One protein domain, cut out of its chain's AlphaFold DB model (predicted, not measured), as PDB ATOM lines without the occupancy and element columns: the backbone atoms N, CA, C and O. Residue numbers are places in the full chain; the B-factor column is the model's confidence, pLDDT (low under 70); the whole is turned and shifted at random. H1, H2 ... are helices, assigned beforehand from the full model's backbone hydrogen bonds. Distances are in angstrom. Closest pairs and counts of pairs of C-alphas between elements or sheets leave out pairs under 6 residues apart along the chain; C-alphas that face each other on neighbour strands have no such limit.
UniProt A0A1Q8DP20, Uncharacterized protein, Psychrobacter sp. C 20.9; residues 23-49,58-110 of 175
ATOM      1  N   VAL A  23      68.979 -12.933   1.891       55.25
ATOM      2  CA  VAL A  23      67.822 -12.486   1.091       55.25
ATOM      3  C   VAL A  23      67.977 -12.876  -0.381       55.25
ATOM      4  O   VAL A  23      67.052 -13.441  -0.958       55.25
ATOM      5  N   ASP A  24      69.178 -12.722  -0.934       63.38
ATOM      6  CA  ASP A  24      69.490 -13.053  -2.328       63.38
ATOM      7  C   ASP A  24      69.272 -14.539  -2.658       63.38
ATOM      8  O   ASP A  24      68.799 -14.890  -3.737       63.38
ATOM      9  N   ALA A  25      69.559 -15.436  -1.710       65.44
ATOM     10  CA  ALA A  25      69.331 -16.869  -1.889       65.44
ATOM     11  C   ALA A  25      67.836 -17.227  -1.813       65.44
ATOM     12  O   ALA A  25      67.388 -18.156  -2.485       65.44
ATOM     13  N   VAL A  26      67.050 -16.471  -1.038       62.22
ATOM     14  CA  VAL A  26      65.589 -16.630  -0.968       62.22
ATOM     15  C   VAL A  26      64.928 -16.116  -2.247       62.22
ATOM     16  O   VAL A  26      64.012 -16.760  -2.759       62.22
ATOM     17  N   GLU A  27      65.395 -14.995  -2.796       61.34
ATOM     18  CA  GLU A  27      64.899 -14.462  -4.069       61.34
ATOM     19  C   GLU A  27      65.223 -15.400  -5.235       61.34
ATOM     20  O   GLU A  27      64.321 -15.754  -5.997       61.34
ATOM     21  N   ALA A  28      66.458 -15.912  -5.297       71.56
ATOM     22  CA  ALA A  28      66.857 -16.911  -6.286       71.56
ATOM     23  C   ALA A  28      66.025 -18.205  -6.182       71.56
ATOM     24  O   ALA A  28      65.667 -18.809  -7.194       71.56
ATOM     25  N   TRP A  29      65.664 -18.620  -4.965       71.19
ATOM     26  CA  TRP A  29      64.778 -19.763  -4.751       71.19
ATOM     27  C   TRP A  29      63.338 -19.474  -5.207       71.19
ATOM     28  O   TRP A  29      62.718 -20.300  -5.873       71.19
ATOM     29  N   LEU A  30      62.795 -18.287  -4.928       66.94
ATOM     30  CA  LEU A  30      61.451 -17.900  -5.380       66.94
ATOM     31  C   LEU A  30      61.349 -17.740  -6.906       66.94
ATOM     32  O   LEU A  30      60.270 -17.965  -7.461       66.94
ATOM     33  N   ASP A  31      62.447 -17.400  -7.582       66.94
ATOM     34  CA  ASP A  31      62.533 -17.394  -9.046       66.94
ATOM     35  C   ASP A  31      62.449 -18.810  -9.637       66.94
ATOM     36  O   ASP A  31      61.817 -19.008 -10.676       66.94
ATOM     37  N   GLN A  32      62.998 -19.814  -8.945       71.50
ATOM     38  CA  GLN A  32      62.892 -21.224  -9.340       71.50
ATOM     39  C   GLN A  32      61.497 -21.818  -9.092       71.50
ATOM     40  O   GLN A  32      61.110 -22.776  -9.764       71.50
ATOM     41  N   PHE A  33      60.709 -21.241  -8.175       69.25
ATOM     42  CA  PHE A  33      59.368 -21.722  -7.823       69.25
ATOM     43  C   PHE A  33      58.290 -20.629  -7.990       69.25
ATOM     44  O   PHE A  33      57.774 -20.094  -7.001       69.25
ATOM     45  N   PRO A  34      57.834 -20.347  -9.231       62.72
ATOM     46  CA  PRO A  34      56.866 -19.280  -9.521       62.72
ATOM     47  C   PRO A  34      55.532 -19.413  -8.769       62.72
ATOM     48  O   PRO A  34      54.885 -18.417  -8.445       62.72
ATOM     49  N   GLN A  35      55.130 -20.646  -8.452       59.50
ATOM     50  CA  GLN A  35      53.932 -20.950  -7.663       59.50
ATOM     51  C   GLN A  35      54.049 -20.409  -6.228       59.50
ATOM     52  O   GLN A  35      53.105 -19.818  -5.707       59.50
ATOM     53  N   LYS A  36      55.238 -20.522  -5.622       61.09
ATOM     54  CA  LYS A  36      55.539 -19.994  -4.282       61.09
ATOM     55  C   LYS A  36      55.645 -18.473  -4.285       61.09
ATOM     56  O   LYS A  36      55.234 -17.826  -3.327       61.09
ATOM     57  N   ARG A  37      56.091 -17.876  -5.394       61.34
ATOM     58  CA  ARG A  37      56.069 -16.418  -5.598       61.34
ATOM     59  C   ARG A  37      54.650 -15.855  -5.707       61.34
ATOM     60  O   ARG A  37      54.384 -14.766  -5.201       61.34
ATOM     61  N   ALA A  38      53.736 -16.587  -6.347       56.38
ATOM     62  CA  ALA A  38      52.333 -16.196  -6.466       56.38
ATOM     63  C   ALA A  38      51.593 -16.236  -5.118       56.38
ATOM     64  O   ALA A  38      50.781 -15.348  -4.856       56.38
ATOM     65  N   GLU A  39      51.922 -17.202  -4.256       57.88
ATOM     66  CA  GLU A  39      51.466 -17.255  -2.860       57.88
ATOM     67  C   GLU A  39      52.010 -16.066  -2.041       57.88
ATOM     68  O   GLU A  39      51.300 -15.527  -1.206       57.88
ATOM     69  N   ASN A  40      53.216 -15.570  -2.339       53.94
ATOM     70  CA  ASN A  40      53.895 -14.495  -1.594       53.94
ATOM     71  C   ASN A  40      53.536 -13.056  -2.040       53.94
ATOM     72  O   ASN A  40      54.254 -12.088  -1.741       53.94
ATOM     73  N   LYS A  41      52.450 -12.888  -2.807       54.75
ATOM     74  CA  LYS A  41      51.919 -11.568  -3.185       54.75
ATOM     75  C   LYS A  41      51.330 -10.866  -1.953       54.75
ATOM     76  O   LYS A  41      50.740 -11.536  -1.108       54.75
ATOM     77  N   PRO A  42      51.403  -9.522  -1.872       52.94
ATOM     78  CA  PRO A  42      50.991  -8.750  -0.692       52.94
ATOM     79  C   PRO A  42      49.536  -8.970  -0.230       52.94
ATOM     80  O   PRO A  42      49.208  -8.593   0.887       52.94
ATOM     81  N   ASN A  43      48.688  -9.623  -1.034       44.88
ATOM     82  CA  ASN A  43      47.267  -9.820  -0.744       44.88
ATOM     83  C   ASN A  43      46.813 -11.298  -0.680       44.88
ATOM     84  O   ASN A  43      45.612 -11.532  -0.803       44.88
ATOM     85  N   GLY A  44      47.694 -12.308  -0.556       48.19
ATOM     86  CA  GLY A  44      47.230 -13.686  -0.826       48.19
ATOM     87  C   GLY A  44      47.944 -14.919  -0.275       48.19
ATOM     88  O   GLY A  44      47.510 -16.013  -0.625       48.19
ATOM     89  N   GLY A  45      48.952 -14.833   0.588       40.22
ATOM     90  CA  GLY A  45      49.519 -16.052   1.171       40.22
ATOM     91  C   GLY A  45      50.651 -15.773   2.141       40.22
ATOM     92  O   GLY A  45      51.420 -14.843   1.935       40.22
ATOM     93  N   ILE A  46      50.639 -16.556   3.227       41.84
ATOM     94  CA  ILE A  46      51.562 -16.577   4.373       41.84
ATOM     95  C   ILE A  46      52.175 -15.207   4.632       41.84
ATOM     96  O   ILE A  46      53.246 -14.903   4.121       41.84
ATOM     97  N   ILE A  47      51.433 -14.412   5.415       44.41
ATOM     98  CA  ILE A  47      51.881 -13.258   6.198       44.41
ATOM     99  C   ILE A  47      53.319 -12.901   5.828       44.41
ATOM    100  O   ILE A  47      54.272 -13.375   6.453       44.41
ATOM    101  N   ARG A  48      53.476 -12.021   4.829       42.34
ATOM    102  CA  ARG A  48      54.562 -11.065   4.939       42.34
ATOM    103  C   ARG A  48      54.340 -10.454   6.317       42.34
ATOM    104  O   ARG A  48      53.471  -9.605   6.499       42.34
ATOM    105  N   SER A  49      55.125 -10.899   7.289       42.28
ATOM    106  CA  SER A  49      55.675  -9.984   8.263       42.28
ATOM    107  C   SER A  49      56.507  -9.046   7.405       42.28
ATOM    108  O   SER A  49      57.717  -9.181   7.264       42.28
ATOM    109  N   LEU A  58      56.947   4.956  19.864       56.88
ATOM    110  CA  LEU A  58      55.955   5.750  20.566       56.88
ATOM    111  C   LEU A  58      56.632   6.704  21.556       56.88
ATOM    112  O   LEU A  58      55.985   7.622  22.039       56.88
ATOM    113  N   ARG A  59      57.908   6.489  21.901       60.50
ATOM    114  CA  ARG A  59      58.697   7.406  22.727       60.50
ATOM    115  C   ARG A  59      59.059   8.703  22.003       60.50
ATOM    116  O   ARG A  59      59.056   9.735  22.663       60.50
ATOM    117  N   GLU A  60      59.300   8.656  20.697       70.50
ATOM    118  CA  GLU A  60      59.705   9.813  19.884       70.50
ATOM    119  C   GLU A  60      58.504  10.643  19.405       70.50
ATOM    120  O   GLU A  60      58.638  11.816  19.072       70.50
ATOM    121  N   MET A  61      57.300  10.064  19.444       71.81
ATOM    122  CA  MET A  61      56.064  10.731  19.032       71.81
ATOM    123  C   MET A  61      55.478  11.639  20.118       71.81
ATOM    124  O   MET A  61      55.534  11.347  21.327       71.81
ATOM    125  N   SER A  62      54.788  12.700  19.693       80.69
ATOM    126  CA  SER A  62      54.026  13.541  20.614       80.69
ATOM    127  C   SER A  62      52.909  12.730  21.302       80.69
ATOM    128  O   SER A  62      52.399  11.747  20.746       80.69
ATOM    129  N   PRO A  63      52.466  13.102  22.518       82.00
ATOM    130  CA  PRO A  63      51.409  12.373  23.227       82.00
ATOM    131  C   PRO A  63      50.106  12.207  22.423       82.00
ATOM    132  O   PRO A  63      49.418  11.190  22.559       82.00
ATOM    133  N   LYS A  64      49.774  13.179  21.561       80.44
ATOM    134  CA  LYS A  64      48.594  13.129  20.683       80.44
ATOM    135  C   LYS A  64      48.760  12.076  19.585       80.44
ATOM    136  O   LYS A  64      47.869  11.246  19.408       80.44
ATOM    137  N   GLU A  65      49.907  12.046  18.916       79.12
ATOM    138  CA  GLU A  65      50.213  11.069  17.861       79.12
ATOM    139  C   GLU A  65      50.281   9.643  18.409       79.12
ATOM    140  O   GLU A  65      49.705   8.732  17.817       79.12
ATOM    141  N   ARG A  66      50.851   9.443  19.606       79.88
ATOM    142  CA  ARG A  66      50.836   8.132  20.283       79.88
ATOM    143  C   ARG A  66      49.428   7.600  20.502       79.88
ATOM    144  O   ARG A  66      49.192   6.403  20.348       79.88
ATOM    145  N   LYS A  67      48.495   8.465  20.913       83.50
ATOM    146  CA  LYS A  67      47.103   8.069  21.161       83.50
ATOM    147  C   LYS A  67      46.440   7.605  19.866       83.50
ATOM    148  O   LYS A  67      45.759   6.581  19.870       83.50
ATOM    149  N   VAL A  68      46.682   8.318  18.767       83.31
ATOM    150  CA  VAL A  68      46.171   7.965  17.435       83.31
ATOM    151  C   VAL A  68      46.792   6.658  16.942       83.31
ATOM    152  O   VAL A  68      46.058   5.757  16.538       83.31
ATOM    153  N   ALA A  69      48.111   6.503  17.051       80.44
ATOM    154  CA  ALA A  69      48.815   5.297  16.629       80.44
ATOM    155  C   ALA A  69      48.369   4.052  17.412       80.44
ATOM    156  O   ALA A  69      48.077   3.018  16.817       80.44
ATOM    157  N   ARG A  70      48.215   4.162  18.740       80.31
ATOM    158  CA  ARG A  70      47.669   3.076  19.574       80.31
ATOM    159  C   ARG A  70      46.248   2.704  19.168       80.31
ATOM    160  O   ARG A  70      45.935   1.521  19.073       80.31
ATOM    161  N   ALA A  71      45.391   3.693  18.919       83.44
ATOM    162  CA  ALA A  71      44.019   3.442  18.490       83.44
ATOM    163  C   ALA A  71      43.967   2.755  17.116       83.44
ATOM    164  O   ALA A  71      43.163   1.842  16.925       83.44
ATOM    165  N   LYS A  72      44.836   3.154  16.180       85.31
ATOM    166  CA  LYS A  72      44.969   2.526  14.861       85.31
ATOM    167  C   LYS A  72      45.432   1.071  14.982       85.31
ATOM    168  O   LYS A  72      44.714   0.184  14.532       85.31
ATOM    169  N   ALA A  73      46.518   0.819  15.712       79.12
ATOM    170  CA  ALA A  73      47.038  -0.531  15.941       79.12
ATOM    171  C   ALA A  73      46.005  -1.455  16.615       79.12
ATOM    172  O   ALA A  73      45.858  -2.615  16.245       79.12
ATOM    173  N   GLN A  74      45.226  -0.943  17.576       85.69
ATOM    174  CA  GLN A  74      44.153  -1.720  18.207       85.69
ATOM    175  C   GLN A  74      43.020  -2.079  17.239       85.69
ATOM    176  O   GLN A  74      42.433  -3.157  17.363       85.69
ATOM    177  N   ARG A  75      42.676  -1.187  16.303       85.06
ATOM    178  CA  ARG A  75      41.661  -1.461  15.274       85.06
ATOM    179  C   ARG A  75      42.158  -2.516  14.295       85.06
ATOM    180  O   ARG A  75      41.464  -3.509  14.101       85.06
ATOM    181  N   GLU A  76      43.373  -2.351  13.784       81.50
ATOM    182  CA  GLU A  76      44.012  -3.300  12.867       81.50
ATOM    183  C   GLU A  76      44.160  -4.684  13.508       81.50
ATOM    184  O   GLU A  76      43.801  -5.688  12.900       81.50
ATOM    185  N   HIS A  77      44.561  -4.753  14.780       82.88
ATOM    186  CA  HIS A  77      44.630  -6.014  15.519       82.88
ATOM    187  C   HIS A  77      43.258  -6.699  15.638       82.88
ATOM    188  O   HIS A  77      43.133  -7.902  15.415       82.88
ATOM    189  N   LYS A  78      42.195  -5.943  15.949       88.31
ATOM    190  CA  LYS A  78      40.829  -6.496  16.000       88.31
ATOM    191  C   LYS A  78      40.359  -6.997  14.634       88.31
ATOM    192  O   LYS A  78      39.647  -7.998  14.573       88.31
ATOM    193  N   GLU A  79      40.718  -6.314  13.554       87.81
ATOM    194  CA  GLU A  79      40.405  -6.757  12.192       87.81
ATOM    195  C   GLU A  79      41.194  -8.007  11.801       87.81
ATOM    196  O   GLU A  79      40.605  -8.950  11.272       87.81
ATOM    197  N   ALA A  80      42.481  -8.075  12.148       82.62
ATOM    198  CA  ALA A  80      43.318  -9.250  11.932       82.62
ATOM    199  C   ALA A  80      42.741 -10.493  12.626       82.62
ATOM    200  O   ALA A  80      42.605 -11.536  11.991       82.62
ATOM    201  N   LEU A  81      42.292 -10.367  13.881       87.44
ATOM    202  CA  LEU A  81      41.629 -11.463  14.600       87.44
ATOM    203  C   LEU A  81      40.338 -11.926  13.910       87.44
ATOM    204  O   LEU A  81      40.083 -13.125  13.805       87.44
ATOM    205  N   LYS A  82      39.525 -10.994  13.395       90.56
ATOM    206  CA  LYS A  82      38.306 -11.343  12.642       90.56
ATOM    207  C   LYS A  82      38.630 -12.064  11.334       90.56
ATOM    208  O   LYS A  82      37.897 -12.974  10.948       90.56
ATOM    209  N   ASN A  83      39.689 -11.653  10.644       85.69
ATOM    210  CA  ASN A  83      40.125 -12.289   9.403       85.69
ATOM    211  C   ASN A  83      40.688 -13.690   9.663       85.69
ATOM    212  O   ASN A  83      40.326 -14.618   8.942       85.69
ATOM    213  N   LEU A  84      41.462 -13.862  10.738       85.25
ATOM    214  CA  LEU A  84      41.978 -15.158  11.180       85.25
ATOM    215  C   LEU A  84      40.836 -16.139  11.481       85.25
ATOM    216  O   LEU A  84      40.800 -17.224  10.909       85.25
ATOM    217  N   ALA A  85      39.828 -15.723  12.253       86.62
ATOM    218  CA  ALA A  85      38.670 -16.570  12.555       86.62
ATOM    219  C   ALA A  85      37.887 -16.993  11.292       86.62
ATOM    220  O   ALA A  85      37.405 -18.122  11.180       86.62
ATOM    221  N   LYS A  86      37.761 -16.098  10.301       89.62
ATOM    222  CA  LYS A  86      37.138 -16.434   9.009       89.62
ATOM    223  C   LYS A  86      37.968 -17.448   8.225       89.62
ATOM    224  O   LYS A  86      37.386 -18.329   7.592       89.62
ATOM    225  N   GLN A  87      39.292 -17.317   8.251       85.31
ATOM    226  CA  GLN A  87      40.204 -18.232   7.576       85.31
ATOM    227  C   GLN A  87      40.137 -19.632   8.195       85.31
ATOM    228  O   GLN A  87      39.904 -20.597   7.470       85.31
ATOM    229  N   GLU A  88      40.189 -19.740   9.524       86.00
ATOM    230  CA  GLU A  88      40.032 -21.013  10.243       86.00
ATOM    231  C   GLU A  88      38.708 -21.709   9.896       86.00
ATOM    232  O   GLU A  88      38.680 -22.907   9.616       86.00
ATOM    233  N   ALA A  89      37.604 -20.958   9.821       88.44
ATOM    234  CA  ALA A  89      36.306 -21.509   9.436       88.44
ATOM    235  C   ALA A  89      36.275 -22.021   7.982       88.44
ATOM    236  O   ALA A  89      35.586 -22.998   7.673       88.44
ATOM    237  N   GLN A  90      36.989 -21.364   7.065       87.56
ATOM    238  CA  GLN A  90      37.111 -21.826   5.681       87.56
ATOM    239  C   GLN A  90      37.986 -23.073   5.581       87.56
ATOM    240  O   GLN A  90      37.627 -24.013   4.868       87.56
ATOM    241  N   ASP A  91      39.096 -23.108   6.308       85.19
ATOM    242  CA  ASP A  91      40.020 -24.233   6.286       85.19
ATOM    243  C   ASP A  91      39.406 -25.464   6.960       85.19
ATOM    244  O   ASP A  91      39.457 -26.550   6.383       85.19
ATOM    245  N   ALA A  92      38.656 -25.301   8.054       88.94
ATOM    246  CA  ALA A  92      37.857 -26.375   8.648       88.94
ATOM    247  C   ALA A  92      36.863 -26.987   7.641       88.94
ATOM    248  O   ALA A  92      36.731 -28.211   7.545       88.94
ATOM    249  N   LYS A  93      36.201 -26.157   6.818       91.50
ATOM    250  CA  LYS A  93      35.306 -26.638   5.748       91.50
ATOM    251  C   LYS A  93      36.061 -27.408   4.661       91.50
ATOM    252  O   LYS A  93      35.535 -28.400   4.153       91.50
ATOM    253  N   LYS A  94      37.263 -26.967   4.280       90.62
ATOM    254  CA  LYS A  94      38.103 -27.677   3.298       90.62
ATOM    255  C   LYS A  94      38.580 -29.021   3.847       90.62
ATOM    256  O   LYS A  94      38.427 -30.027   3.158       90.62
ATOM    257  N   ILE A  95      39.058 -29.049   5.092       87.06
ATOM    258  CA  ILE A  95      39.495 -30.267   5.787       87.06
ATOM    259  C   ILE A  95      38.338 -31.267   5.878       87.06
ATOM    260  O   ILE A  95      38.493 -32.424   5.498       87.06
ATOM    261  N   ALA A  96      37.135 -30.828   6.266       89.94
ATOM    262  CA  ALA A  96      35.960 -31.701   6.318       89.94
ATOM    263  C   ALA A  96      35.603 -32.306   4.943       89.94
ATOM    264  O   ALA A  96      35.281 -33.493   4.835       89.94
ATOM    265  N   LYS A  97      35.698 -31.519   3.862       90.25
ATOM    266  CA  LYS A  97      35.496 -32.024   2.492       90.25
ATOM    267  C   LYS A  97      36.564 -33.041   2.088       90.25
ATOM    268  O   LYS A  97      36.231 -34.047   1.470       90.25
ATOM    269  N   GLN A  98      37.825 -32.811   2.445       89.06
ATOM    270  CA  GLN A  98      38.904 -33.760   2.163       89.06
ATOM    271  C   GLN A  98      38.725 -35.067   2.942       89.06
ATOM    272  O   GLN A  98      38.744 -36.134   2.338       89.06
ATOM    273  N   LEU A  99      38.422 -34.998   4.241       86.62
ATOM    274  CA  LEU A  99      38.170 -36.179   5.072       86.62
ATOM    275  C   LEU A  99      36.998 -37.022   4.557       86.62
ATOM    276  O   LEU A  99      37.056 -38.249   4.566       86.62
ATOM    277  N   THR A 100      35.920 -36.388   4.086       84.94
ATOM    278  CA  THR A 100      34.785 -37.130   3.509       84.94
ATOM    279  C   THR A 100      35.128 -37.780   2.170       84.94
ATOM    280  O   THR A 100      34.615 -38.862   1.882       84.94
ATOM    281  N   LYS A 101      36.003 -37.163   1.367       87.38
ATOM    282  CA  LYS A 101      36.523 -37.756   0.129       87.38
ATOM    283  C   LYS A 101      37.383 -38.984   0.433       87.38
ATOM    284  O   LYS A 101      37.090 -40.052  -0.096       87.38
ATOM    285  N   TRP A 102      38.338 -38.865   1.354       79.44
ATOM    286  CA  TRP A 102      39.195 -39.981   1.767       79.44
ATOM    287  C   TRP A 102      38.397 -41.144   2.354       79.44
ATOM    288  O   TRP A 102      38.583 -42.274   1.930       79.44
ATOM    289  N   LYS A 103      37.398 -40.884   3.209       77.19
ATOM    290  CA  LYS A 103      36.514 -41.947   3.727       77.19
ATOM    291  C   LYS A 103      35.745 -42.697   2.632       77.19
ATOM    292  O   LYS A 103      35.428 -43.873   2.799       77.19
ATOM    293  N   LYS A 104      35.387 -42.031   1.527       74.94
ATOM    294  CA  LYS A 104      34.740 -42.689   0.378       74.94
ATOM    295  C   LYS A 104      35.731 -43.536  -0.419       74.94
ATOM    296  O   LYS A 104      35.355 -44.610  -0.874       74.94
ATOM    297  N   GLU A 105      36.961 -43.058  -0.572       71.12
ATOM    298  CA  GLU A 105      38.045 -43.775  -1.252       71.12
ATOM    299  C   GLU A 105      38.486 -45.009  -0.446       71.12
ATOM    300  O   GLU A 105      38.562 -46.099  -1.008       71.12
ATOM    301  N   GLU A 106      38.633 -44.892   0.876       63.09
ATOM    302  CA  GLU A 106      38.931 -46.024   1.767       63.09
ATOM    303  C   GLU A 106      37.834 -47.094   1.719       63.09
ATOM    304  O   GLU A 106      38.132 -48.274   1.536       63.09
ATOM    305  N   ARG A 107      36.552 -46.706   1.765       58.31
ATOM    306  CA  ARG A 107      35.436 -47.659   1.602       58.31
ATOM    307  C   ARG A 107      35.389 -48.317   0.223       58.31
ATOM    308  O   ARG A 107      34.847 -49.409   0.095       58.31
ATOM    309  N   ALA A 108      35.926 -47.675  -0.816       56.72
ATOM    310  CA  ALA A 108      36.054 -48.288  -2.136       56.72
ATOM    311  C   ALA A 108      37.220 -49.293  -2.208       56.72
ATOM    312  O   ALA A 108      37.207 -50.163  -3.080       56.72
ATOM    313  N   SER A 109      38.189 -49.181  -1.294       54.72
ATOM    314  CA  SER A 109      39.342 -50.077  -1.160       54.72
ATOM    315  C   SER A 109      39.135 -51.236  -0.183       54.72
ATOM    316  O   SER A 109      39.976 -52.133  -0.136       54.72
ATOM    317  N   GLU A 110      38.023 -51.268   0.566       51.81
ATOM    318  CA  GLU A 110      37.679 -52.454   1.350       51.81
ATOM    319  C   GLU A 110      37.604 -53.668   0.408       51.81
ATOM    320  O   GLU A 110      36.918 -53.603  -0.623       51.81
TER     321      GLU A 110
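What this domain is: This is residues 23 to 49 and 58 to 110 of the 175 residues of an uncharacterized protein of Psychrobacter sp. C 20.9 (UniProt A0A1Q8DP20). One very long single helix, H3, makes the long axis, and off to one side of its middle, across a gap, two short helices, H1 and H2, meet in a loose corner. The 80 printed residues hold three named helices, in the order H1, H2, H3, and no named strand: all helix. The whole is extended, with a radius of gyration of the C-alphas of 21.1 A and spans of 70 by 34 by 16 A.

Where its parts are: H1, residues 23 to 32, begins at C-alpha 23 (67.822, -12.486, 1.091) and is 14.5 A long. H2, residues 34 to 39, measures 8.8 A. H3, residues 63 to 109, runs 68.1 A to C-alpha 109 (39.342, -50.077, -1.160).

How they stand to each other: H1 and H2 only just touch, with 3 pairs of C-alphas within 8 A, and only at the corner by their tight link; the closest C-alphas, of Leu 30 and Arg 37, are 5.6 A apart. They run opposite ways at a steep tilt of 68 degrees, only just short of about perpendicular. H3 is apart from both. In H1, H2 and H3 every O i to N i+4 pair is within hydrogen-bond range.

The domain as a whole: Residues 50 to 57 are not printed; C-alphas 49 and 58 are 20.0 A apart across this cut. Residues 71 to 110 stand free. Mean pLDDT of the printed part is 72.7; residues 33 to 49 are among those under 70.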